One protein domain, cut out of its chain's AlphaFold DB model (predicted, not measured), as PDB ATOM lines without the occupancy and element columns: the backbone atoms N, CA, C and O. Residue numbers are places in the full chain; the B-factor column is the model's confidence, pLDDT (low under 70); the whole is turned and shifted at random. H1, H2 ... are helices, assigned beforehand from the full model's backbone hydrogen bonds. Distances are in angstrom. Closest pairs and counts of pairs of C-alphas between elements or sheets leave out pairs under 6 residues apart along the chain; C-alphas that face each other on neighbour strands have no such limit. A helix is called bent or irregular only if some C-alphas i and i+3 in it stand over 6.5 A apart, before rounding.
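This is residues 2 to 124 of the 270 residues of the protein "FBXO47" of Bugula neritina (UniProt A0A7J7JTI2). H3 lies in the middle of a compact cluster of crossed helices: H1 packs on one side of it, H6 on the opposite side, and H5, which makes a helical hairpin with H6, packs on residues 56 to 60 of H3. H2 packs on both H1 and H5 at one end of the cluster, and the small helices H4 and H7 lie at the other end, packed on no helix. The printed part has 123 residues with seven named helices, in the order H1 to H7, and no named strand; the class is all helix. It is compact, with a radius of gyration of the C-alphas of 13.5 A, and rounded, spanning 35 by 28 by 28 A.

Residues 2 to 11 come before H1, residues 12 to 27, which begins at C-alpha 12 (252.472, 212.385, 202.165) and is 20.4 A long. H2 is residues 33 to 44, 16.3 A, and H3 is residues 49 to 60, 16.5 A. Residues 63 to 64 pair antiparallel with residues 67 to 68. H4 is residues 71 to 74. H5, residues 80 to 96, is the longest at 22.6 A and ends at C-alpha 96 (260.477, 184.377, 210.870). It is irregular, with C-alphas 82 and 85 7.1 A apart, and has a kink of 33 degrees near residue 87. H6 is residues 101 to 113, 17.8 A. H7, residues 120 to 124, ends at C-alpha 124 (240.679, 189.067, 200.896).

H3 and H5 are the hubs, touching three helices each. The closest C-alphas of H3 and H5 are those of Phe 60 and Leu 86, 4.9 A apart, at a steep tilt of 51 degrees. H3 touches H1 with residues 58 to 59 alone, about perpendicular at 85 degrees; the closest C-alphas are those of Arg 19 and Leu 59, 4.8 A. H3 and H6 touch at Ala 53 and Thr 111, whose C-alphas are 4.8 A apart; the tilt of 69 degrees is steep, only just short of about perpendicular. H5 and H6 form a hairpin at a shallow tilt of 26 degrees, opposite ways, with the C-alphas of Phe 94 and Ile 104 closest at 6.5 A. H2 touches H5, about perpendicular at 89 degrees, with the C-alphas of Ala 37 and Leu 92 5.0 A apart. H1 and H2 form a hairpin, closest at the C-alphas of Ile 27 and Lys 36, 5.5 A. H4 and H7 are close but not clearly touching, with the C-alphas of Ala 73 and Asn 122 6.5 A apart. Every O i to N i+4 pair is within hydrogen-bond range in H1, H2, H3, H6 and H7, and 11 of 13 are in H5; H4 is too short for such a pair.

The two C-alphas farthest apart, those of Ser 65 and Ser 100, are 35.6 A apart. The printed part has no cut, and no link is long. The mean pLDDT of the printed part is 89.2; residues 65 to 66 and 114 to 116 are under 70.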
ATOM      1  N   ASN A   2     253.636 213.617 215.117       76.12
ATOM      2  CA  ASN A   2     253.796 212.171 214.940       76.12
ATOM      3  C   ASN A   2     252.951 211.704 213.746       76.12
ATOM      4  O   ASN A   2     251.727 211.691 213.848       76.12
ATOM      5  N   VAL A   3     253.593 211.323 212.635       84.00
ATOM      6  CA  VAL A   3     252.903 210.828 211.424       84.00
ATOM      7  C   VAL A   3     252.018 209.614 211.724       84.00
ATOM      8  O   VAL A   3     250.972 209.446 211.112       84.00
ATOM      9  N   LEU A   4     252.390 208.816 212.732       85.88
ATOM     10  CA  LEU A   4     251.649 207.627 213.147       85.88
ATOM     11  C   LEU A   4     250.366 207.962 213.903       85.88
ATOM     12  O   LEU A   4     249.526 207.087 214.063       85.88
ATOM     13  N   SER A   5     250.187 209.198 214.369       85.38
ATOM     14  CA  SER A   5     248.971 209.621 215.072       85.38
ATOM     15  C   SER A   5     247.900 210.173 214.125       85.38
ATOM     16  O   SER A   5     246.753 210.324 214.538       85.38
ATOM     17  N   CYS A   6     248.241 210.420 212.860       81.44
ATOM     18  CA  CYS A   6     247.357 211.024 211.868       81.44
ATOM     19  C   CYS A   6     246.746 209.981 210.919       81.44
ATOM     20  O   CYS A   6     247.181 208.831 210.867       81.44
ATOM     21  N   ILE A   7     245.720 210.396 210.174       78.44
ATOM     22  CA  ILE A   7     245.170 209.613 209.061       78.44
ATOM     23  C   ILE A   7     246.226 209.530 207.950       78.44
ATOM     24  O   ILE A   7     246.927 210.509 207.684       78.44
ATOM     25  N   LEU A   8     246.331 208.364 207.310       81.31
ATOM     26  CA  LEU A   8     247.236 208.160 206.181       81.31
ATOM     27  C   LEU A   8     246.867 209.054 204.996       81.31
ATOM     28  O   LEU A   8     245.694 209.240 204.682       81.31
ATOM     29  N   GLY A   9     247.882 209.582 204.324       79.50
ATOM     30  CA  GLY A   9     247.743 210.513 203.213       79.50
ATOM     31  C   GLY A   9     247.667 211.983 203.633       79.50
ATOM     32  O   GLY A   9     247.732 212.844 202.759       79.50
ATOM     33  N   ILE A  10     247.587 212.311 204.934       82.94
ATOM     34  CA  ILE A  10     247.609 213.715 205.394       82.94
ATOM     35  C   ILE A  10     249.002 214.333 205.217       82.94
ATOM     36  O   ILE A  10     249.117 215.489 204.812       82.94
ATOM     37  N   TYR A  11     250.069 213.582 205.513       87.50
ATOM     38  CA  TYR A  11     251.449 214.080 205.442       87.50
ATOM     39  C   TYR A  11     252.280 213.271 204.445       87.50
ATOM     40  O   TYR A  11     253.259 212.624 204.825       87.50
ATOM     41  N   PRO A  12     251.942 213.321 203.148       87.06
ATOM     42  CA  PRO A  12     252.472 212.385 202.165       87.06
ATOM     43  C   PRO A  12     253.993 212.444 202.005       87.06
ATOM     44  O   PRO A  12     254.648 211.412 201.868       87.06
ATOM     45  N   HIS A  13     254.585 213.639 202.080       88.38
ATOM     46  CA  HIS A  13     256.040 213.796 202.029       88.38
ATOM     47  C   HIS A  13     256.735 213.145 203.230       88.38
ATOM     48  O   HIS A  13     257.768 212.497 203.064       88.38
ATOM     49  N   LEU A  14     256.157 213.283 204.427       90.31
ATOM     50  CA  LEU A  14     256.703 212.690 205.643       90.31
ATOM     51  C   LEU A  14     256.521 211.168 205.646       90.31
ATOM     52  O   LEU A  14     257.450 210.450 205.996       90.31
ATOM     53  N   GLU A  15     255.374 210.663 205.195       90.81
ATOM     54  CA  GLU A  15     255.129 209.225 205.026       90.81
ATOM     55  C   GLU A  15     256.122 208.595 204.044       90.81
ATOM     56  O   GLU A  15     256.715 207.557 204.334       90.81
ATOM     57  N   VAL A  16     256.364 209.242 202.897       90.12
ATOM     58  CA  VAL A  16     257.364 208.786 201.918       90.12
ATOM     59  C   VAL A  16     258.770 208.846 202.500       90.12
ATOM     60  O   VAL A  16     259.548 207.920 202.275       90.12
ATOM     61  N   TYR A  17     259.105 209.894 203.254       91.69
ATOM     62  CA  TYR A  17     260.392 209.993 203.937       91.69
ATOM     63  C   TYR A  17     260.586 208.839 204.927       91.69
ATOM     64  O   TYR A  17     261.590 208.134 204.848       91.69
ATOM     65  N   VAL A  18     259.601 208.588 205.796       93.00
ATOM     66  CA  VAL A  18     259.613 207.492 206.778       93.00
ATOM     67  C   VAL A  18     259.732 206.135 206.085       93.00
ATOM     68  O   VAL A  18     260.593 205.334 206.453       93.00
ATOM     69  N   ARG A  19     258.937 205.896 205.032       93.00
ATOM     70  CA  ARG A  19     259.036 204.692 204.198       93.00
ATOM     71  C   ARG A  19     260.444 204.511 203.652       93.00
ATOM     72  O   ARG A  19     261.023 203.442 203.817       93.00
ATOM     73  N   CYS A  20     260.981 205.529 202.982       91.88
ATOM     74  CA  CYS A  20     262.299 205.463 202.360       91.88
ATOM     75  C   CYS A  20     263.395 205.229 203.396       91.88
ATOM     76  O   CYS A  20     264.265 204.403 203.151       91.88
ATOM     77  N   PHE A  21     263.338 205.917 204.538       94.31
ATOM     78  CA  PHE A  21     264.305 205.757 205.616       94.31
ATOM     79  C   PHE A  21     264.332 204.310 206.111       94.31
ATOM     80  O   PHE A  21     265.361 203.651 205.998       94.31
ATOM     81  N   TYR A  22     263.198 203.771 206.569       95.06
ATOM     82  CA  TYR A  22     263.176 202.417 207.122       95.06
ATOM     83  C   TYR A  22     263.420 201.339 206.065       95.06
ATOM     84  O   TYR A  22     264.230 200.438 206.288       95.06
ATOM     85  N   ARG A  23     262.768 201.429 204.895       94.12
ATOM     86  CA  ARG A  23     262.927 200.406 203.856       94.12
ATOM     87  C   ARG A  23     264.344 200.374 203.308       94.12
ATOM     88  O   ARG A  23     264.939 199.304 203.271       94.12
ATOM     89  N   ARG A  24     264.924 201.524 202.953       93.50
ATOM     90  CA  ARG A  24     266.271 201.564 202.365       93.50
ATOM     91  C   ARG A  24     267.382 201.355 203.379       93.50
ATOM     92  O   ARG A  24     268.444 200.922 202.966       93.50
ATOM     93  N   ALA A  25     267.184 201.682 204.655       92.25
ATOM     94  CA  ALA A  25     268.220 201.455 205.659       92.25
ATOM     95  C   ALA A  25     268.211 200.013 206.184       92.25
ATOM     96  O   ALA A  25     269.279 199.452 206.414       92.25
ATOM     97  N   PHE A  26     267.028 199.405 206.351       92.12
ATOM     98  CA  PHE A  26     266.905 198.166 207.123       92.12
ATOM     99  C   PHE A  26     266.208 197.009 206.412       92.12
ATOM    100  O   PHE A  26     266.414 195.880 206.825       92.12
ATOM    101  N   ILE A  27     265.380 197.226 205.385       94.06
ATOM    102  CA  ILE A  27     264.536 196.144 204.833       94.06
ATOM    103  C   ILE A  27     264.990 195.715 203.436       94.06
ATOM    104  O   ILE A  27     265.288 194.543 203.211       94.06
ATOM    105  N   ASP A  28     265.066 196.649 202.492       93.62
ATOM    106  CA  ASP A  28     265.311 196.369 201.075       93.62
ATOM    107  C   ASP A  28     266.768 195.943 200.807       93.62
ATOM    108  O   ASP A  28     267.033 195.225 199.846       93.62
ATOM    109  N   VAL A  29     267.716 196.343 201.667       92.81
ATOM    110  CA  VAL A  29     269.150 195.998 201.535       92.81
ATOM    111  C   VAL A  29     269.432 194.543 201.910       92.81
ATOM    112  O   VAL A  29     270.413 193.947 201.465       92.81
ATOM    113  N   LEU A  30     268.583 193.962 202.757       93.56
ATOM    114  CA  LEU A  30     268.792 192.633 203.306       93.56
ATOM    115  C   LEU A  30     268.324 191.561 202.324       93.56
ATOM    116  O   LEU A  30     267.317 191.714 201.634       93.56
ATOM    117  N   ARG A  31     269.049 190.440 202.272       92.00
ATOM    118  CA  ARG A  31     268.708 189.302 201.398       92.00
ATOM    119  C   ARG A  31     267.987 188.182 202.140       92.00
ATOM    120  O   ARG A  31     267.077 187.580 201.578       92.00
ATOM    121  N   LYS A  32     268.381 187.908 203.385       95.75
ATOM    122  CA  LYS A  32     267.798 186.838 204.202       95.75
ATOM    123  C   LYS A  32     266.463 187.275 204.798       95.75
ATOM    124  O   LYS A  32     266.319 188.419 205.231       95.75
ATOM    125  N   LYS A  33     265.493 186.360 204.818       95.31
ATOM    126  CA  LYS A  33     264.157 186.623 205.371       95.31
ATOM    127  C   LYS A  33     264.219 186.804 206.887       95.31
ATOM    128  O   LYS A  33     263.535 187.668 207.418       95.31
ATOM    129  N   GLU A  34     265.095 186.061 207.550       96.25
ATOM    130  CA  GLU A  34     265.348 186.123 208.988       96.25
ATOM    131  C   GLU A  34     265.828 187.519 209.401       96.25
ATOM    132  O   GLU A  34     265.269 188.117 210.317       96.25
ATOM    133  N   ASP A  35     266.795 188.081 208.666       96.88
ATOM    134  CA  ASP A  35     267.327 189.417 208.950       96.88
ATOM    135  C   ASP A  35     266.253 190.493 208.716       96.88
ATOM    136  O   ASP A  35     266.071 191.386 209.545       96.88
ATOM    137  N   LYS A  36     265.485 190.389 207.616       97.00
ATOM    138  CA  LYS A  36     264.356 191.301 207.349       97.00
ATOM    139  C   LYS A  36     263.318 191.250 208.459       97.00
ATOM    140  O   LYS A  36     262.846 192.293 208.900       97.00
ATOM    141  N   ALA A  37     262.962 190.050 208.902       97.19
ATOM    142  CA  ALA A  37     261.975 189.838 209.946       97.19
ATOM    143  C   ALA A  37     262.451 190.383 211.298       97.19
ATOM    144  O   ALA A  37     261.689 191.067 211.981       97.19
ATOM    145  N   PHE A  38     263.724 190.160 211.644       97.00
ATOM    146  CA  PHE A  38     264.350 190.736 212.833       97.00
ATOM    147  C   PHE A  38     264.250 192.265 212.831       97.00
ATOM    148  O   PHE A  38     263.761 192.855 213.799       97.00
ATOM    149  N   TRP A  39     264.653 192.919 211.737       97.44
ATOM    150  CA  TRP A  39     264.616 194.378 211.647       97.44
ATOM    151  C   TRP A  39     263.198 194.930 211.601       97.44
ATOM    152  O   TRP A  39     262.905 195.889 212.311       97.44
ATOM    153  N   LEU A  40     262.299 194.308 210.837       97.69
ATOM    154  CA  LEU A  40     260.900 194.718 210.784       97.69
ATOM    155  C   LEU A  40     260.251 194.637 212.173       97.69
ATOM    156  O   LEU A  40     259.645 195.605 212.628       97.69
ATOM    157  N   SER A  41     260.454 193.530 212.892       96.94
ATOM    158  CA  SER A  41     259.975 193.392 214.267       96.94
ATOM    159  C   SER A  41     260.615 194.420 215.203       96.94
ATOM    160  O   SER A  41     259.929 194.960 216.066       96.94
ATOM    161  N   THR A  42     261.912 194.699 215.052       96.88
ATOM    162  CA  THR A  42     262.641 195.667 215.890       96.88
ATOM    163  C   THR A  42     262.143 197.094 215.673       96.88
ATOM    164  O   THR A  42     262.019 197.850 216.632       96.88
ATOM    165  N   ILE A  43     261.802 197.451 214.433       96.44
ATOM    166  CA  ILE A  43     261.232 198.755 214.081       96.44
ATOM    167  C   ILE A  43     259.832 198.923 214.684       96.44
ATOM    168  O   ILE A  43     259.507 200.006 215.158       96.44
ATOM    169  N   LEU A  44     259.004 197.873 214.684       96.94
ATOM    170  CA  LEU A  44     257.613 197.948 215.148       96.94
ATOM    171  C   LEU A  44     257.478 197.882 216.677       96.94
ATOM    172  O   LEU A  44     256.678 198.615 217.252       96.94
ATOM    173  N   LYS A  45     258.272 197.037 217.345       94.00
ATOM    174  CA  LYS A  45     258.151 196.712 218.780       94.00
ATOM    175  C   LYS A  45     258.053 197.915 219.743       94.00
ATOM    176  O   LYS A  45     257.329 197.788 220.727       94.00
ATOM    177  N   PRO A  46     258.731 199.059 219.521       94.94
ATOM    178  CA  PRO A  46     258.631 200.213 220.419       94.94
ATOM    179  C   PRO A  46     257.267 200.914 220.405       94.94
ATOM    180  O   PRO A  46     256.985 201.716 221.293       94.94
ATOM    181  N   TYR A  47     256.438 200.669 219.390       94.81
ATOM    182  CA  TYR A  47     255.184 201.381 219.179       94.81
ATOM    183  C   TYR A  47     253.980 200.591 219.716       94.81
ATOM    184  O   TYR A  47     253.998 199.360 219.690       94.81
ATOM    185  N   PRO A  48     252.898 201.260 220.163       93.62
ATOM    186  CA  PRO A  48     251.639 200.583 220.471       93.62
ATOM    187  C   PRO A  48     251.018 199.968 219.206       93.62
ATOM    188  O   PRO A  48     251.279 200.438 218.099       93.62
ATOM    189  N   MET A  49     250.152 198.964 219.376       92.69
ATOM    190  CA  MET A  49     249.571 198.140 218.300       92.69
ATOM    191  C   MET A  49     249.051 198.954 217.099       92.69
ATOM    192  O   MET A  49     249.452 198.719 215.962       92.69
ATOM    193  N   ILE A  50     248.246 199.988 217.364       91.75
ATOM    194  CA  ILE A  50     247.673 200.883 216.343       91.75
ATOM    195  C   ILE A  50     248.773 201.540 215.495       91.75
ATOM    196  O   ILE A  50     248.680 201.645 214.274       91.75
ATOM    197  N   HIS A  51     249.851 201.989 216.136       94.00
ATOM    198  CA  HIS A  51     250.975 202.617 215.446       94.00
ATOM    199  C   HIS A  51     251.833 201.594 214.689       94.00
ATOM    200  O   HIS A  51     252.416 201.956 213.671       94.00
ATOM    201  N   GLN A  52     251.888 200.333 215.134       95.31
ATOM    202  CA  GLN A  52     252.542 199.257 214.382       95.31
ATOM    203  C   GLN A  52     251.807 198.986 213.066       95.31
ATOM    204  O   GLN A  52     252.437 198.984 212.009       95.31
ATOM    205  N   ALA A  53     250.479 198.846 213.117       93.56
ATOM    206  CA  ALA A  53     249.636 198.689 211.934       93.56
ATOM    207  C   ALA A  53     249.792 199.867 210.958       93.56
ATOM    208  O   ALA A  53     250.073 199.675 209.773       93.56
ATOM    209  N   ARG A  54     249.734 201.105 211.464       91.69
ATOM    210  CA  ARG A  54     249.952 202.309 210.644       91.69
ATOM    211  C   ARG A  54     251.345 202.365 210.036       91.69
ATOM    212  O   ARG A  54     251.493 202.736 208.874       91.69
ATOM    213  N   LEU A  55     252.378 201.993 210.790       94.50
ATOM    214  CA  LEU A  55     253.732 201.960 210.255       94.50
ATOM    215  C   LEU A  55     253.847 200.895 209.159       94.50
ATOM    216  O   LEU A  55     254.381 201.204 208.100       94.50
ATOM    217  N   LEU A  56     253.276 199.698 209.332       95.00
ATOM    218  CA  LEU A  56     253.221 198.681 208.273       95.00
ATOM    219  C   LEU A  56     252.552 199.204 207.000       95.00
ATOM    220  O   LEU A  56     253.099 199.034 205.910       95.00
ATOM    221  N   GLN A  57     251.422 199.900 207.132       91.88
ATOM    222  CA  GLN A  57     250.757 200.544 206.004       91.88
ATOM    223  C   GLN A  57     251.683 201.572 205.325       91.88
ATOM    224  O   GLN A  57     251.894 201.509 204.112       91.88
ATOM    225  N   ILE A  58     252.322 202.465 206.091       92.81
ATOM    226  CA  ILE A  58     253.290 203.444 205.565       92.81
ATOM    227  C   ILE A  58     254.470 202.759 204.881       92.81
ATOM    228  O   ILE A  58     254.980 203.282 203.899       92.81
ATOM    229  N   LEU A  59     254.933 201.603 205.350       94.38
ATOM    230  CA  LEU A  59     256.064 200.915 204.735       94.38
ATOM    231  C   LEU A  59     255.650 200.184 203.450       94.38
ATOM    232  O   LEU A  59     256.316 200.337 202.421       94.38
ATOM    233  N   PHE A  60     254.530 199.460 203.459       93.81
ATOM    234  CA  PHE A  60     254.255 198.424 202.456       93.81
ATOM    235  C   PHE A  60     253.012 198.637 201.590       93.81
ATOM    236  O   PHE A  60     252.891 197.956 200.576       93.81
ATOM    237  N   LEU A  61     252.122 199.586 201.906       90.25
ATOM    238  CA  LEU A  61     251.018 199.886 200.988       90.25
ATOM    239  C   LEU A  61     251.514 200.499 199.670       90.25
ATOM    240  O   LEU A  61     252.521 201.215 199.654       90.25
ATOM    241  N   PRO A  62     250.770 200.320 198.569       86.31
ATOM    242  CA  PRO A  62     251.053 200.998 197.312       86.31
ATOM    243  C   PRO A  62     251.175 202.510 197.492       86.31
ATOM    244  O   PRO A  62     250.459 203.123 198.288       86.31
ATOM    245  N   LYS A  63     252.087 203.125 196.740       82.81
ATOM    246  CA  LYS A  63     252.255 204.581 196.714       82.81
ATOM    247  C   LYS A  63     251.703 205.174 195.423       82.81
ATOM    248  O   LYS A  63     251.852 204.586 194.356       82.81
ATOM    249  N   THR A  64     251.133 206.364 195.518       74.12
ATOM    250  CA  THR A  64     250.944 207.264 194.379       74.12
ATOM    251  C   THR A  64     252.144 208.210 194.266       74.12
ATOM    252  O   THR A  64     253.066 208.191 195.092       74.12
ATOM    253  N   SER A  65     252.123 209.091 193.266       69.81
ATOM    254  CA  SER A  65     253.037 210.240 193.181       69.81
ATOM    255  C   SER A  65     252.967 211.154 194.415       69.81
ATOM    256  O   SER A  65     253.910 211.894 194.681       69.81
ATOM    257  N   PHE A  66     251.876 211.070 195.180       66.44
ATOM    258  CA  PHE A  66     251.552 211.921 196.318       66.44
ATOM    259  C   PHE A  66     251.535 211.156 197.644       66.44
ATOM    260  O   PHE A  66     250.812 211.558 198.538       66.44
ATOM    261  N   GLY A  67     252.271 210.054 197.801       72.88
ATOM    262  CA  GLY A  67     252.364 209.344 199.086       72.88
ATOM    263  C   GLY A  67     251.656 207.994 199.117       72.88
ATOM    264  O   GLY A  67     251.538 207.336 198.090       72.88
ATOM    265  N   VAL A  68     251.271 207.515 200.303       78.88
ATOM    266  CA  VAL A  68     250.595 206.215 200.460       78.88
ATOM    267  C   VAL A  68     249.195 206.293 199.843       78.88
ATOM    268  O   VAL A  68     248.433 207.204 200.156       78.88
ATOM    269  N   ASN A  69     248.832 205.343 198.976       76.25
ATOM    270  CA  ASN A  69     247.520 205.319 198.332       76.25
ATOM    271  C   ASN A  69     246.438 204.746 199.261       76.25
ATOM    272  O   ASN A  69     245.905 203.672 199.006       76.25
ATOM    273  N   PHE A  70     246.128 205.434 200.360       76.75
ATOM    274  CA  PHE A  70     245.141 204.933 201.317       76.75
ATOM    275  C   PHE A  70     243.707 204.947 200.765       76.75
ATOM    276  O   PHE A  70     242.944 204.027 201.032       76.75
ATOM    277  N   ASN A  71     243.349 205.928 199.931       75.38
ATOM    278  CA  ASN A  71     242.007 206.008 199.340       75.38
ATOM    279  C   ASN A  71     241.652 204.758 198.523       75.38
ATOM    280  O   ASN A  71     240.500 204.323 198.543       75.38
ATOM    281  N   ALA A  72     242.642 204.143 197.867       75.50
ATOM    282  CA  ALA A  72     242.437 202.901 197.134       75.50
ATOM    283  C   ALA A  72     242.149 201.687 198.033       75.50
ATOM    284  O   ALA A  72     241.628 200.694 197.547       75.50
ATOM    285  N   ALA A  73     242.425 201.757 199.338       71.56
ATOM    286  CA  ALA A  73     242.026 200.715 200.282       71.56
ATOM    287  C   ALA A  73     240.508 200.708 200.548       71.56
ATOM    288  O   ALA A  73     239.945 199.654 200.859       71.56
ATOM    289  N   ILE A  74     239.862 201.874 200.417       71.44
ATOM    290  CA  ILE A  74     238.449 202.103 200.753       71.44
ATOM    291  C   ILE A  74     237.574 202.069 199.498       71.44
ATOM    292  O   ILE A  74     236.597 201.330 199.444       71.44
ATOM    293  N   TYR A  75     237.911 202.901 198.510       75.19
ATOM    294  CA  TYR A  75     237.036 203.208 197.374       75.19
ATOM    295  C   TYR A  75     237.419 202.477 196.093       75.19
ATOM    296  O   TYR A  75     236.611 202.396 195.173       75.19
ATOM    297  N   ASP A  76     238.647 201.973 196.029       79.50
ATOM    298  CA  ASP A  76     239.169 201.257 194.872       79.50
ATOM    299  C   ASP A  76     239.526 199.817 195.262       79.50
ATOM    300  O   ASP A  76     239.403 199.388 196.418       79.50
ATOM    301  N   ARG A  77     239.973 199.053 194.276       77.81
ATOM    302  CA  ARG A  77     240.500 197.714 194.450       77.81
ATOM    303  C   ARG A  77     241.990 197.713 194.155       77.81
ATOM    304  O   ARG A  77     242.423 197.990 193.038       77.81
ATOM    305  N   PHE A  78     242.790 197.320 195.136       83.06
ATOM    306  CA  PHE A  78     244.191 197.035 194.878       83.06
ATOM    307  C   PHE A  78     244.333 195.799 193.992       83.06
ATOM    308  O   PHE A  78     243.613 194.810 194.136       83.06
ATOM    309  N   THR A  79     245.319 195.821 193.098       82.06
ATOM    310  CA  THR A  79     245.735 194.587 192.433       82.06
ATOM    311  C   THR A  79     246.400 193.664 193.453       82.06
ATOM    312  O   THR A  79     247.038 194.126 194.401       82.06
ATOM    313  N   ASN A  80     246.314 192.348 193.238       80.94
ATOM    314  CA  ASN A  80     246.976 191.379 194.118       80.94
ATOM    315  C   ASN A  80     248.480 191.670 194.256       80.94
ATOM    316  O   ASN A  80     249.012 191.636 195.360       80.94
ATOM    317  N   ALA A  81     249.144 192.054 193.159       84.94
ATOM    318  CA  ALA A  81     250.558 192.430 193.163       84.94
ATOM    319  C   ALA A  81     250.852 193.670 194.025       84.94
ATOM    320  O   ALA A  81     251.924 193.769 194.615       84.94
ATOM    321  N   ALA A  82     249.907 194.607 194.124       87.19
ATOM    322  CA  ALA A  82     250.075 195.822 194.909       87.19
ATOM    323  C   ALA A  82     250.066 195.540 196.426       87.19
ATOM    324  O   ALA A  82     250.726 196.246 197.184       87.19
ATOM    325  N   LEU A  83     249.371 194.487 196.871       92.38
ATOM    326  CA  LEU A  83     249.323 194.070 198.278       92.38
ATOM    327  C   LEU A  83     250.375 193.016 198.654       92.38
ATOM    328  O   LEU A  83     250.517 192.705 199.837       92.38
ATOM    329  N   ALA A  84     251.142 192.505 197.687       93.12
ATOM    330  CA  ALA A  84     252.142 191.464 197.915       93.12
ATOM    331  C   ALA A  84     253.205 191.873 198.948       93.12
ATOM    332  O   ALA A  84     253.541 191.093 199.834       93.12
ATOM    333  N   ASP A  85     253.701 193.112 198.884       94.00
ATOM    334  CA  ASP A  85     254.684 193.635 199.843       94.00
ATOM    335  C   ASP A  85     254.143 193.629 201.283       94.00
ATOM    336  O   ASP A  85     254.868 193.275 202.216       94.00
ATOM    337  N   LEU A  86     252.868 193.987 201.469       95.56
ATOM    338  CA  LEU A  86     252.232 194.018 202.786       95.56
ATOM    339  C   LEU A  86     251.950 192.602 203.303       95.56
ATOM    340  O   LEU A  86     252.263 192.310 204.454       95.56
ATOM    341  N   GLY A  87     251.436 191.704 202.457       96.19
ATOM    342  CA  GLY A  87     251.236 190.294 202.816       96.19
ATOM    343  C   GLY A  87     252.547 189.597 203.203       96.19
ATOM    344  O   GLY A  87     252.629 188.942 204.244       96.19
ATOM    345  N   ASN A  88     253.620 189.850 202.448       96.00
ATOM    346  CA  ASN A  88     254.962 189.368 202.772       96.00
ATOM    347  C   ASN A  88     255.475 189.918 204.110       96.00
ATOM    348  O   ASN A  88     256.157 189.201 204.841       96.00
ATOM    349  N   ALA A  89     255.157 191.166 204.460       97.38
ATOM    350  CA  ALA A  89     255.533 191.735 205.753       97.38
ATOM    351  C   ALA A  89     254.864 190.985 206.917       97.38
ATOM    352  O   ALA A  89     255.547 190.624 207.876       97.38
ATOM    353  N   PHE A  90     253.568 190.669 206.806       97.81
ATOM    354  CA  PHE A  90     252.875 189.819 207.783       97.81
ATOM    355  C   PHE A  90     253.506 188.425 207.871       97.81
ATOM    356  O   PHE A  90     253.755 187.930 208.972       97.81
ATOM    357  N   GLN A  91     253.848 187.819 206.731       97.19
ATOM    358  CA  GLN A  91     254.519 186.520 206.705       97.19
ATOM    359  C   GLN A  91     255.889 186.555 207.398       97.19
ATOM    360  O   GLN A  91     256.205 185.667 208.188       97.19
ATOM    361  N   LEU A  92     256.698 187.591 207.148       97.44
ATOM    362  CA  LEU A  92     257.991 187.778 207.810       97.44
ATOM    363  C   LEU A  92     257.829 187.876 209.331       97.44
ATOM    364  O   LEU A  92     258.556 187.213 210.072       97.44
ATOM    365  N   LEU A  93     256.864 188.666 209.802       97.62
ATOM    366  CA  LEU A  93     256.603 188.833 211.231       97.62
ATOM    367  C   LEU A  93     256.169 187.526 211.900       97.62
ATOM    368  O   LEU A  93     256.686 187.159 212.956       97.62
ATOM    369  N   PHE A  94     255.258 186.795 211.266       97.25
ATOM    370  CA  PHE A  94     254.718 185.571 211.836       97.25
ATOM    371  C   PHE A  94     255.713 184.402 211.763       97.25
ATOM    372  O   PHE A  94     256.080 183.812 212.779       97.25
ATOM    373  N   GLU A  95     256.217 184.081 210.572       95.25
ATOM    374  CA  GLU A  95     256.982 182.849 210.350       95.25
ATOM    375  C   GLU A  95     258.450 182.967 210.772       95.25
ATOM    376  O   GLU A  95     259.035 181.979 211.229       95.25
ATOM    377  N   TYR A  96     259.041 184.161 210.660       96.00
ATOM    378  CA  TYR A  96     260.477 184.377 210.870       96.00
ATOM    379  C   TYR A  96     260.764 185.167 212.148       96.00
ATOM    380  O   TYR A  96     261.638 184.763 212.910       96.00
ATOM    381  N   ALA A  97     260.009 186.235 212.437       95.31
ATOM    382  CA  ALA A  97     260.144 186.961 213.707       95.31
ATOM    383  C   ALA A  97     259.395 186.293 214.874       95.31
ATOM    384  O   ALA A  97     259.503 186.762 216.006       95.31
ATOM    385  N   LYS A  98     258.669 185.197 214.609       94.62
ATOM    386  CA  LYS A  98     257.968 184.378 215.611       94.62
ATOM    387  C   LYS A  98     256.985 185.182 216.461       94.62
ATOM    388  O   LYS A  98     256.887 184.982 217.670       94.62
ATOM    389  N   TRP A  99     256.269 186.110 215.834       96.25
ATOM    390  CA  TRP A  99     255.157 186.782 216.496       96.25
ATOM    391  C   TRP A  99     254.067 185.774 216.866       96.25
ATOM    392  O   TRP A  99     253.811 184.830 216.120       96.25
ATOM    393  N   SER A 100     253.436 185.976 218.024       96.75
ATOM    394  CA  SER A 100     252.316 185.144 218.464       96.75
ATOM    395  C   SER A 100     251.090 185.336 217.573       96.75
ATOM    396  O   SER A 100     250.943 186.366 216.909       96.75
ATOM    397  N   ASP A 101     250.185 184.358 217.626       96.50
ATOM    398  CA  ASP A 101     248.872 184.416 216.979       96.50
ATOM    399  C   ASP A 101     248.125 185.706 217.357       96.50
ATOM    400  O   ASP A 101     247.681 186.446 216.484       96.50
ATOM    401  N   ASP A 102     248.078 186.040 218.647       96.19
ATOM    402  CA  ASP A 102     247.389 187.243 219.123       96.19
ATOM    403  C   ASP A 102     248.004 188.528 218.560       96.19
ATOM    404  O   ASP A 102     247.275 189.433 218.151       96.19
ATOM    405  N   ASN A 103     249.337 188.615 218.485       95.88
ATOM    406  CA  ASN A 103     250.014 189.802 217.961       95.88
ATOM    407  C   ASN A 103     249.764 189.970 216.462       95.88
ATOM    408  O   ASN A 103     249.474 191.080 216.014       95.88
ATOM    409  N   ILE A 104     249.871 188.886 215.682       96.88
ATOM    410  CA  ILE A 104     249.673 188.962 214.233       96.88
ATOM    411  C   ILE A 104     248.215 189.278 213.894       96.88
ATOM    412  O   ILE A 104     247.969 190.141 213.054       96.88
ATOM    413  N   ILE A 105     247.257 188.660 214.593       96.56
ATOM    414  CA  ILE A 105     245.822 188.904 214.407       96.56
ATOM    415  C   ILE A 105     245.470 190.335 214.820       96.56
ATOM    416  O   ILE A 105     244.769 191.019 214.082       96.56
ATOM    417  N   SER A 106     245.990 190.817 215.953       95.62
ATOM    418  CA  SER A 106     245.714 192.178 216.432       95.62
ATOM    419  C   SER A 106     246.269 193.241 215.486       95.62
ATOM    420  O   SER A 106     245.550 194.168 215.127       95.62
ATOM    421  N   VAL A 107     247.521 193.108 215.026       96.06
ATOM    422  CA  VAL A 107     248.077 194.050 214.038       96.06
ATOM    423  C   VAL A 107     247.338 193.965 212.707       96.06
ATOM    424  O   VAL A 107     247.141 194.995 212.061       96.06
ATOM    425  N   PHE A 108     246.921 192.770 212.287       95.81
ATOM    426  CA  PHE A 108     246.127 192.602 211.076       95.81
ATOM    427  C   PHE A 108     244.783 193.334 211.185       95.81
ATOM    428  O   PHE A 108     244.475 194.153 210.320       95.81
ATOM    429  N   ASP A 109     244.032 193.114 212.269       93.88
ATOM    430  CA  ASP A 109     242.738 193.763 212.514       93.88
ATOM    431  C   ASP A 109     242.880 195.292 212.611       93.88
ATOM    432  O   ASP A 109     242.101 196.022 212.000       93.88
ATOM    433  N   GLU A 110     243.932 195.794 213.264       93.25
ATOM    434  CA  GLU A 110     244.245 197.228 213.281       93.25
ATOM    435  C   GLU A 110     244.609 197.771 211.888       93.25
ATOM    436  O   GLU A 110     244.266 198.902 211.542       93.25
ATOM    437  N   THR A 111     245.266 196.969 211.045       92.00
ATOM    438  CA  THR A 111     245.653 197.360 209.678       92.00
ATOM    439  C   THR A 111     244.444 197.502 208.761       92.00
ATOM    440  O   THR A 111     244.413 198.416 207.937       92.00
ATOM    441  N   ILE A 112     243.442 196.634 208.888       89.62
ATOM    442  CA  ILE A 112     242.208 196.727 208.091       89.62
ATOM    443  C   ILE A 112     241.163 197.663 208.721       89.62
ATOM    444  O   ILE A 112     240.233 198.094 208.037       89.62
ATOM    445  N   GLY A 113     241.316 197.979 210.013       81.69
ATOM    446  CA  GLY A 113     240.393 198.794 210.802       81.69
ATOM    447  C   GLY A 113     240.766 200.272 210.943       81.69
ATOM    448  O   GLY A 113     239.930 201.055 211.394       81.69
ATOM    449  N   THR A 114     241.981 200.696 210.569       63.16
ATOM    450  CA  THR A 114     242.433 202.082 210.786       63.16
ATOM    451  C   THR A 114     242.876 202.816 209.518       63.16
ATOM    452  O   THR A 114     243.593 202.254 208.685       63.16
ATOM    453  N   PRO A 115     242.553 204.125 209.394       50.03
ATOM    454  CA  PRO A 115     241.464 204.886 210.043       50.03
ATOM    455  C   PRO A 115     240.074 204.700 209.398       50.03
ATOM    456  O   PRO A 115     239.099 205.243 209.908       50.03
ATOM    457  N   ALA A 116     239.976 203.960 208.292       62.78
ATOM    458  CA  ALA A 116     238.729 203.655 207.593       62.78
ATOM    459  C   ALA A 116     238.687 202.165 207.230       62.78
ATOM    460  O   ALA A 116     239.730 201.578 206.935       62.78
ATOM    461  N   LEU A 117     237.489 201.572 207.266       79.94
ATOM    462  CA  LEU A 117     237.274 200.150 206.996       79.94
ATOM    463  C   LEU A 117     237.672 199.822 205.554       79.94
ATOM    464  O   LEU A 117     237.145 200.410 204.608       79.94
ATOM    465  N   TRP A 118     238.600 198.882 205.397       88.75
ATOM    466  CA  TRP A 118     238.980 198.360 204.088       88.75
ATOM    467  C   TRP A 118     237.804 197.665 203.400       88.75
ATOM    468  O   TRP A 118     236.969 197.032 204.049       88.75
ATOM    469  N   SER A 119     237.771 197.726 202.068       88.00
ATOM    470  CA  SER A 119     236.779 196.976 201.298       88.00
ATOM    471  C   SER A 119     237.025 195.457 201.420       88.00
ATOM    472  O   SER A 119     238.185 195.022 201.420       88.00
ATOM    473  N   PRO A 120     235.975 194.610 201.477       89.44
ATOM    474  CA  PRO A 120     236.138 193.154 201.528       89.44
ATOM    475  C   PRO A 120     237.036 192.564 200.423       89.44
ATOM    476  O   PRO A 120     237.871 191.719 200.749       89.44
ATOM    477  N   PRO A 121     236.982 193.030 199.152       88.06
ATOM    478  CA  PRO A 121     237.931 192.594 198.127       88.06
ATOM    479  C   PRO A 121     239.398 192.836 198.504       88.06
ATOM    480  O   PRO A 121     240.235 191.967 198.268       88.06
ATOM    481  N   ASN A 122     239.715 193.989 199.104       91.00
ATOM    482  CA  ASN A 122     241.081 194.334 199.499       91.00
ATOM    483  C   ASN A 122     241.544 193.525 200.717       91.00
ATOM    484  O   ASN A 122     242.701 193.111 200.763       91.00
ATOM    485  N   ILE A 123     240.648 193.258 201.676       93.25
ATOM    486  CA  ILE A 123     240.935 192.379 202.821       93.25
ATOM    487  C   ILE A 123     241.276 190.974 202.317       93.25
ATOM    488  O   ILE A 123     242.320 190.426 202.669       93.25
ATOM    489  N   SER A 124     240.446 190.405 201.441       91.88
ATOM    490  CA  SER A 124     240.679 189.067 200.896       91.88
ATOM    491  C   SER A 124     241.916 189.000 199.999       91.88
ATOM    492  O   SER A 124     242.663 188.028 200.070       91.88
TER     493      SER A 124